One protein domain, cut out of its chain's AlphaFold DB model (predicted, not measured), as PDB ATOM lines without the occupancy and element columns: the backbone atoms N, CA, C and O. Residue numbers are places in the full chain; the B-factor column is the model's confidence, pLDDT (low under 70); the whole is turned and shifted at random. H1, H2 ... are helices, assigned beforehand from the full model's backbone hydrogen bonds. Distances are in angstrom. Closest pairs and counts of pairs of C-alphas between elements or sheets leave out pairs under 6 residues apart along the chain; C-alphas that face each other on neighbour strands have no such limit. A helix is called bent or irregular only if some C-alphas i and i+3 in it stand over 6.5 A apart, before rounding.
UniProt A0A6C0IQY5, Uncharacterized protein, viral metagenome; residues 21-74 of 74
ATOM      1  N   LYS A  21     167.633 151.607 157.759       94.06
ATOM      2  CA  LYS A  21     166.577 151.727 158.771       94.06
ATOM      3  C   LYS A  21     165.167 151.692 158.173       94.06
ATOM      4  O   LYS A  21     164.296 151.030 158.729       94.06
ATOM      5  N   GLU A  22     164.937 152.387 157.060       93.12
ATOM      6  CA  GLU A  22     163.623 152.426 156.403       93.12
ATOM      7  C   GLU A  22     163.200 151.042 155.895       93.12
ATOM      8  O   GLU A  22     162.088 150.585 156.158       93.12
ATOM      9  N   ILE A  23     164.117 150.333 155.236       95.00
ATOM     10  CA  ILE A  23     163.868 148.981 154.735       95.00
ATOM     11  C   ILE A  23     163.644 148.019 155.907       95.00
ATOM     12  O   ILE A  23     162.719 147.213 155.853       95.00
ATOM     13  N   LYS A  24     164.418 148.131 156.993       95.94
ATOM     14  CA  LYS A  24     164.213 147.329 158.211       95.94
ATOM     15  C   LYS A  24     162.818 147.531 158.806       95.94
ATOM     16  O   LYS A  24     162.161 146.552 159.154       95.94
ATOM     17  N   ILE A  25     162.343 148.778 158.878       95.19
ATOM     18  CA  ILE A  25     160.976 149.101 159.323       95.19
ATOM     19  C   ILE A  25     159.943 148.442 158.403       95.19
ATOM     20  O   ILE A  25     159.053 147.752 158.892       95.19
ATOM     21  N   ASN A  26     160.089 148.595 157.086       95.62
ATOM     22  CA  ASN A  26     159.155 148.026 156.117       95.62
ATOM     23  C   ASN A  26     159.125 146.492 156.154       95.62
ATOM     24  O   ASN A  26     158.050 145.903 156.095       95.62
ATOM     25  N   ILE A  27     160.282 145.836 156.280       96.12
ATOM     26  CA  ILE A  27     160.362 144.378 156.435       96.12
ATOM     27  C   ILE A  27     159.621 143.947 157.700       96.12
ATOM     28  O   ILE A  27     158.798 143.039 157.640       96.12
ATOM     29  N   TYR A  28     159.899 144.591 158.834       95.94
ATOM     30  CA  TYR A  28     159.277 144.231 160.104       95.94
ATOM     31  C   TYR A  28     157.755 144.413 160.076       95.94
ATOM     32  O   TYR A  28     157.016 143.530 160.501       95.94
ATOM     33  N   GLU A  29     157.281 145.527 159.520       95.31
ATOM     34  CA  GLU A  29     155.854 145.821 159.385       95.31
ATOM     35  C   GLU A  29     155.148 144.870 158.408       95.31
ATOM     36  O   GLU A  29     154.026 144.443 158.661       95.31
ATOM     37  N   TYR A  30     155.801 144.495 157.308       96.06
ATOM     38  CA  TYR A  30     155.275 143.479 156.398       96.06
ATOM     39  C   TYR A  30     155.129 142.125 157.100       96.06
ATOM     40  O   TYR A  30     154.085 141.479 157.007       96.06
ATOM     41  N   LEU A  31     156.172 141.698 157.817       95.94
ATOM     42  CA  LEU A  31     156.195 140.405 158.497       95.94
ATOM     43  C   LEU A  31     155.217 140.344 159.680       95.94
ATOM     44  O   LEU A  31     154.659 139.278 159.945       95.94
ATOM     45  N   SER A  32     154.952 141.474 160.344       94.50
ATOM     46  CA  SER A  32     153.974 141.553 161.434       94.50
ATOM     47  C   SER A  32     152.525 141.398 160.962       94.50
ATOM     48  O   SER A  32     151.675 140.972 161.742       94.50
ATOM     49  N   GLN A  33     152.245 141.699 159.690       94.06
ATOM     50  CA  GLN A  33     150.916 141.588 159.077       94.06
ATOM     51  C   GLN A  33     150.617 140.193 158.508       94.06
ATOM     52  O   GLN A  33     149.501 139.949 158.051       94.06
ATOM     53  N   LEU A  34     151.594 139.279 158.501       94.56
ATOM     54  CA  LEU A  34     151.380 137.924 157.997       94.56
ATOM     55  C   LEU A  34     150.479 137.127 158.944       94.56
ATOM     56  O   LEU A  34     150.755 137.012 160.139       94.56
ATOM     57  N   ASP A  35     149.444 136.502 158.393       94.62
ATOM     58  CA  ASP A  35     148.685 135.460 159.083       94.62
ATOM     59  C   ASP A  35     149.507 134.163 159.225       94.62
ATOM     60  O   ASP A  35     150.580 134.001 158.637       94.62
ATOM     61  N   GLU A  36     149.001 133.208 160.007       94.88
ATOM     62  CA  GLU A  36     149.691 131.944 160.294       94.88
ATOM     63  C   GLU A  36     150.065 131.145 159.038       94.88
ATOM     64  O   GLU A  36     151.150 130.556 158.985       94.88
ATOM     65  N   HIS A  37     149.216 131.146 158.005       94.94
ATOM     66  CA  HIS A  37     149.503 130.441 156.761       94.94
ATOM     67  C   HIS A  37     150.702 131.077 156.049       94.94
ATOM     68  O   HIS A  37     151.664 130.384 155.700       94.94
ATOM     69  N   ASN A  38     150.705 132.403 155.916       94.62
ATOM     70  CA  ASN A  38     151.820 133.125 155.307       94.62
ATOM     71  C   ASN A  38     153.108 133.066 156.147       94.62
ATOM     72  O   ASN A  38     154.200 132.961 155.582       94.62
ATOM     73  N   LYS A  39     153.010 133.050 157.483       95.75
ATOM     74  CA  LYS A  39     154.162 132.812 158.372       95.75
ATOM     75  C   LYS A  39     154.787 131.435 158.139       95.75
ATOM     76  O   LYS A  39     156.010 131.314 158.146       95.75
ATOM     77  N   ASN A  40     153.983 130.399 157.898       96.12
ATOM     78  CA  ASN A  40     154.502 129.064 157.590       96.12
ATOM     79  C   ASN A  40     155.216 129.026 156.235       96.12
ATOM     80  O   ASN A  40     156.315 128.481 156.144       96.12
ATOM     81  N   ILE A  41     154.656 129.671 155.207       94.88
ATOM     82  CA  ILE A  41     155.327 129.812 153.904       94.88
ATOM     83  C   ILE A  41     156.665 130.541 154.065       94.88
ATOM     84  O   ILE A  41     157.678 130.097 153.523       94.88
ATOM     85  N   TYR A  42     156.684 131.624 154.845       95.81
ATOM     86  CA  TYR A  42     157.903 132.364 155.156       95.81
ATOM     87  C   TYR A  42     158.970 131.464 155.792       95.81
ATOM     88  O   TYR A  42     160.108 131.460 155.328       95.81
ATOM     89  N   LYS A  43     158.609 130.664 156.804       96.06
ATOM     90  CA  LYS A  43     159.535 129.728 157.469       96.06
ATOM     91  C   LYS A  43     160.108 128.699 156.499       96.06
ATOM     92  O   LYS A  43     161.308 128.453 156.525       96.06
ATOM     93  N   ILE A  44     159.272 128.138 155.624       95.31
ATOM     94  CA  ILE A  44     159.708 127.168 154.610       95.31
ATOM     95  C   ILE A  44     160.694 127.823 153.636       95.31
ATOM     96  O   ILE A  44     161.746 127.256 153.354       95.31
ATOM     97  N   ALA A  45     160.384 129.026 153.146       93.75
ATOM     98  CA  ALA A  45     161.264 129.757 152.238       93.75
ATOM     99  C   ALA A  45     162.593 130.137 152.908       93.75
ATOM    100  O   ALA A  45     163.646 129.989 152.291       93.75
ATOM    101  N   HIS A  46     162.544 130.579 154.167       95.12
ATOM    102  CA  HIS A  46     163.721 130.891 154.977       95.12
ATOM    103  C   HIS A  46     164.611 129.658 155.156       95.12
ATOM    104  O   HIS A  46     165.797 129.724 154.856       95.12
ATOM    105  N   GLN A  47     164.031 128.516 155.528       95.81
ATOM    106  CA  GLN A  47     164.768 127.265 155.695       95.81
ATOM    107  C   GLN A  47     165.343 126.733 154.374       95.81
ATOM    108  O   GLN A  47     166.426 126.161 154.369       95.81
ATOM    109  N   HIS A  48     164.625 126.874 153.258       95.25
ATOM    110  CA  HIS A  48     165.059 126.314 151.977       95.25
ATOM    111  C   HIS A  48     166.120 127.167 151.274       95.25
ATOM    112  O   HIS A  48     166.987 126.633 150.588       95.25
ATOM    113  N   LEU A  49     166.022 128.491 151.397       94.06
ATOM    114  CA  LEU A  49     166.928 129.424 150.727       94.06
ATOM    115  C   LEU A  49     168.059 129.897 151.644       94.06
ATOM    116  O   LEU A  49     169.045 130.430 151.141       94.06
ATOM    117  N   GLU A  50     167.920 129.712 152.958       92.00
ATOM    118  CA  GLU A  50     168.895 130.075 153.986       92.00
ATOM    119  C   GLU A  50     169.450 131.485 153.738       92.00
ATOM    120  O   GLU A  50     168.691 132.449 153.662       92.00
ATOM    121  N   THR A  51     170.758 131.629 153.530       92.00
ATOM    122  CA  THR A  51     171.430 132.916 153.284       92.00
ATOM    123  C   THR A  51     171.029 133.587 151.967       92.00
ATOM    124  O   THR A  51     171.193 134.799 151.821       92.00
ATOM    125  N   SER A  52     170.470 132.832 151.018       92.25
ATOM    126  CA  SER A  52     169.957 133.354 149.745       92.25
ATOM    127  C   SER A  52     168.541 133.922 149.865       92.25
ATOM    128  O   SER A  52     168.047 134.543 148.918       92.25
ATOM    129  N   PHE A  53     167.865 133.735 151.003       94.50
ATOM    130  CA  PHE A  53     166.523 134.262 151.200       94.50
ATOM    131  C   PHE A  53     166.522 135.796 151.270       94.50
ATOM    132  O   PHE A  53     167.174 136.416 152.112       94.50
ATOM    133  N   ASN A  54     165.735 136.421 150.393       94.94
ATOM    134  CA  ASN A  54     165.658 137.870 150.269       94.94
ATOM    135  C   ASN A  54     164.198 138.346 150.321       94.94
ATOM    136  O   ASN A  54     163.467 138.277 149.331       94.94
ATOM    137  N   VAL A  55     163.789 138.866 151.483       95.31
ATOM    138  CA  VAL A  55     162.418 139.350 151.720       95.31
ATOM    139  C   VAL A  55     162.059 140.486 150.768       95.31
ATOM    140  O   VAL A  55     160.978 140.456 150.183       95.31
ATOM    141  N   VAL A  56     162.969 141.443 150.549       95.56
ATOM    142  CA  VAL A  56     162.670 142.643 149.748       95.56
ATOM    143  C   VAL A  56     162.474 142.353 148.260       95.56
ATOM    144  O   VAL A  56     161.870 143.153 147.553       95.56
ATOM    145  N   LYS A  57     162.951 141.197 147.785       94.50
ATOM    146  CA  LYS A  57     162.747 140.710 146.413       94.50
ATOM    147  C   LYS A  57     161.568 139.744 146.278       94.50
ATOM    148  O   LYS A  57     161.276 139.298 145.170       94.50
ATOM    149  N   SER A  58     160.894 139.399 147.372       93.38
ATOM    150  CA  SER A  58     159.750 138.490 147.329       93.38
ATOM    151  C   SER A  58     158.513 139.171 146.732       93.38
ATOM    152  O   SER A  58     158.233 140.343 146.992       93.38
ATOM    153  N   ASN A  59     157.719 138.415 145.966       93.00
ATOM    154  CA  ASN A  59     156.477 138.924 145.372       93.00
ATOM    155  C   ASN A  59     155.496 139.453 146.431       93.00
ATOM    156  O   ASN A  59     154.813 140.449 146.198       93.00
ATOM    157  N   GLY A  60     155.437 138.800 147.598       92.81
ATOM    158  CA  GLY A  60     154.579 139.207 148.709       92.81
ATOM    159  C   GLY A  60     154.949 140.587 149.251       92.81
ATOM    160  O   GLY A  60     154.086 141.462 149.323       92.81
ATOM    161  N   TYR A  61     156.233 140.809 149.541       95.62
ATOM    162  CA  TYR A  61     156.728 142.099 150.020       95.62
ATOM    163  C   TYR A  61     156.551 143.211 148.983       95.62
ATOM    164  O   TYR A  61     156.053 144.281 149.315       95.62
ATOM    165  N   LEU A  62     156.897 142.964 147.712       95.50
ATOM    166  CA  LEU A  62     156.757 143.965 146.644       95.50
ATOM    167  C   LEU A  62     155.294 144.386 146.443       95.50
ATOM    168  O   LEU A  62     155.003 145.572 146.272       95.50
ATOM    169  N   LYS A  63     154.363 143.426 146.501       94.62
ATOM    170  CA  LYS A  63     152.924 143.703 146.428       94.62
ATOM    171  C   LYS A  63     152.452 144.524 147.629       94.62
ATOM    172  O   LYS A  63     151.698 145.478 147.450       94.62
ATOM    173  N   TRP A  64     152.896 144.166 148.832       95.19
ATOM    174  CA  TRP A  64     152.573 144.902 150.054       95.19
ATOM    175  C   TRP A  64     153.109 146.336 150.016       95.19
ATOM    176  O   TRP A  64     152.350 147.272 150.255       95.19
ATOM    177  N   LEU A  65     154.373 146.519 149.625       94.31
ATOM    178  CA  LEU A  65     155.018 147.829 149.546       94.31
ATOM    179  C   LEU A  65     154.278 148.750 148.571       94.31
ATOM    180  O   LEU A  65     153.991 149.896 148.903       94.31
ATOM    181  N   LYS A  66     153.886 148.226 147.401       93.06
ATOM    182  CA  LYS A  66     153.079 148.970 146.427       93.06
ATOM    183  C   LYS A  66     151.747 149.435 147.025       93.06
ATOM    184  O   LYS A  66     151.381 150.594 146.860       93.06
ATOM    185  N   ASN A  67     151.044 148.549 147.733       91.06
ATOM    186  CA  ASN A  67     149.773 148.887 148.374       91.06
ATOM    187  C   ASN A  67     149.955 149.926 149.487       91.06
ATOM    188  O   ASN A  67     149.150 150.847 149.580       91.06
ATOM    189  N   LYS A  68     151.019 149.812 150.291       86.69
ATOM    190  CA  LYS A  68     151.351 150.777 151.345       86.69
ATOM    191  C   LYS A  68     151.561 152.178 150.769       86.69
ATOM    192  O   LYS A  68     150.974 153.123 151.282       86.69
ATOM    193  N   THR A  69     152.312 152.312 149.674       75.94
ATOM    194  CA  THR A  69     152.519 153.610 149.011       75.94
ATOM    195  C   THR A  69     151.210 154.199 148.477       75.94
ATOM    196  O   THR A  69     150.961 155.385 148.655       75.94
ATOM    197  N   THR A  70     150.321 153.377 147.907       68.75
ATOM    198  CA  THR A  70     149.012 153.841 147.403       68.75
ATOM    199  C   THR A  70     148.068 154.342 148.505       68.75
ATOM    200  O   THR A  70     147.173 155.134 148.220       68.75
ATOM    201  N   VAL A  71     148.244 153.913 149.759       59.53
ATOM    202  CA  VAL A  71     147.444 154.402 150.899       59.53
ATOM    203  C   VAL A  71     147.914 155.782 151.380       59.53
ATOM    204  O   VAL A  71     147.129 156.503 151.981       59.53
ATOM    205  N   ILE A  72     149.156 156.180 151.089       58.53
ATOM    206  CA  ILE A  72     149.710 157.485 151.500       58.53
ATOM    207  C   ILE A  72     149.265 158.612 150.541       58.53
ATOM    208  O   ILE A  72     149.279 159.779 150.915       58.53
ATOM    209  N   GLU A  73     148.829 158.276 149.320       52.69
ATOM    210  CA  GLU A  73     148.387 159.234 148.289       52.69
ATOM    211  C   GLU A  73     146.854 159.440 148.217       52.69
ATOM    212  O   GLU A  73     146.357 159.998 147.237       52.69
ATOM    213  N   LYS A  74     146.085 159.001 149.221       41.38
ATOM    214  CA  LYS A  74     144.630 159.232 149.324       41.38
ATOM    215  C   LYS A  74     144.268 159.982 150.595       41.38
ATOM    216  O   LYS A  74     143.351 160.825 150.501       41.38
TER     217      LYS A  74
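What this domain is: This is residues 21 to 74 of the 74 residues of an uncharacterized protein of viral metagenome (UniProt A0A6C0IQY5). Two helices, H1 and H3, cross nearly at right angles, residues 26 to 30 of H1 meeting residues 61 to 65 of H3, while a kinked third helix, H2, makes one end of an elongated shape and touches neither. Residues 69 to 74, the last part of H3 and the chain's end, stick out at the other end, and residues 47 to 52 of H2 stand free too. The printed part has 54 residues with three named helices, in the order H1, H2, H3, and no named strand; the class is all helix. It is only just compact, close to loose, with a radius of gyration of the C-alphas of 11.9 A and spans of 38 by 23 by 17 A.

How they stand to each other: H1, residues 21 to 32, and H2, residues 36 to 52, are close but not clearly touching; their closest C-alphas, those of Leu 31 and Lys 39, are 7.9 A apart. They run opposite ways at a steep tilt of 45 degrees. H2 has a kink of 51 degrees near residue 46 and is irregular, with 9.3 A between C-alphas 48 and 51. H3, residues 59 to 72, is apart from H2. H3 touches H1 about perpendicular, at 73 degrees, with residues 61 to 65 alone; the closest C-alphas, those of Tyr 30 and Tyr 61, are 6.7 A apart. Every O i to N i+4 pair is within hydrogen-bond range in H1, against 11 of 13 in H2 and 9 of 10 in H3.

Where its parts are: H1 begins at C-alpha 21 (166.577, 151.727, 158.771) and is 16.4 A long from first to last C-alpha. H2 begins at C-alpha 36 (149.691, 131.944, 160.294) and measures 22.9 A. H3 measures 20.7 A and ends at C-alpha 72 (149.710, 157.485, 151.500).

The domain as a whole: The C-alphas of His 48 and Lys 74, the two farthest apart, are 38.8 A from each other. The printed part has no cut; the link from H1 to H2 is tight and that from H2 to H3 is short. The mean pLDDT of the printed part is 90.6, with residues 70 to 74 under 70.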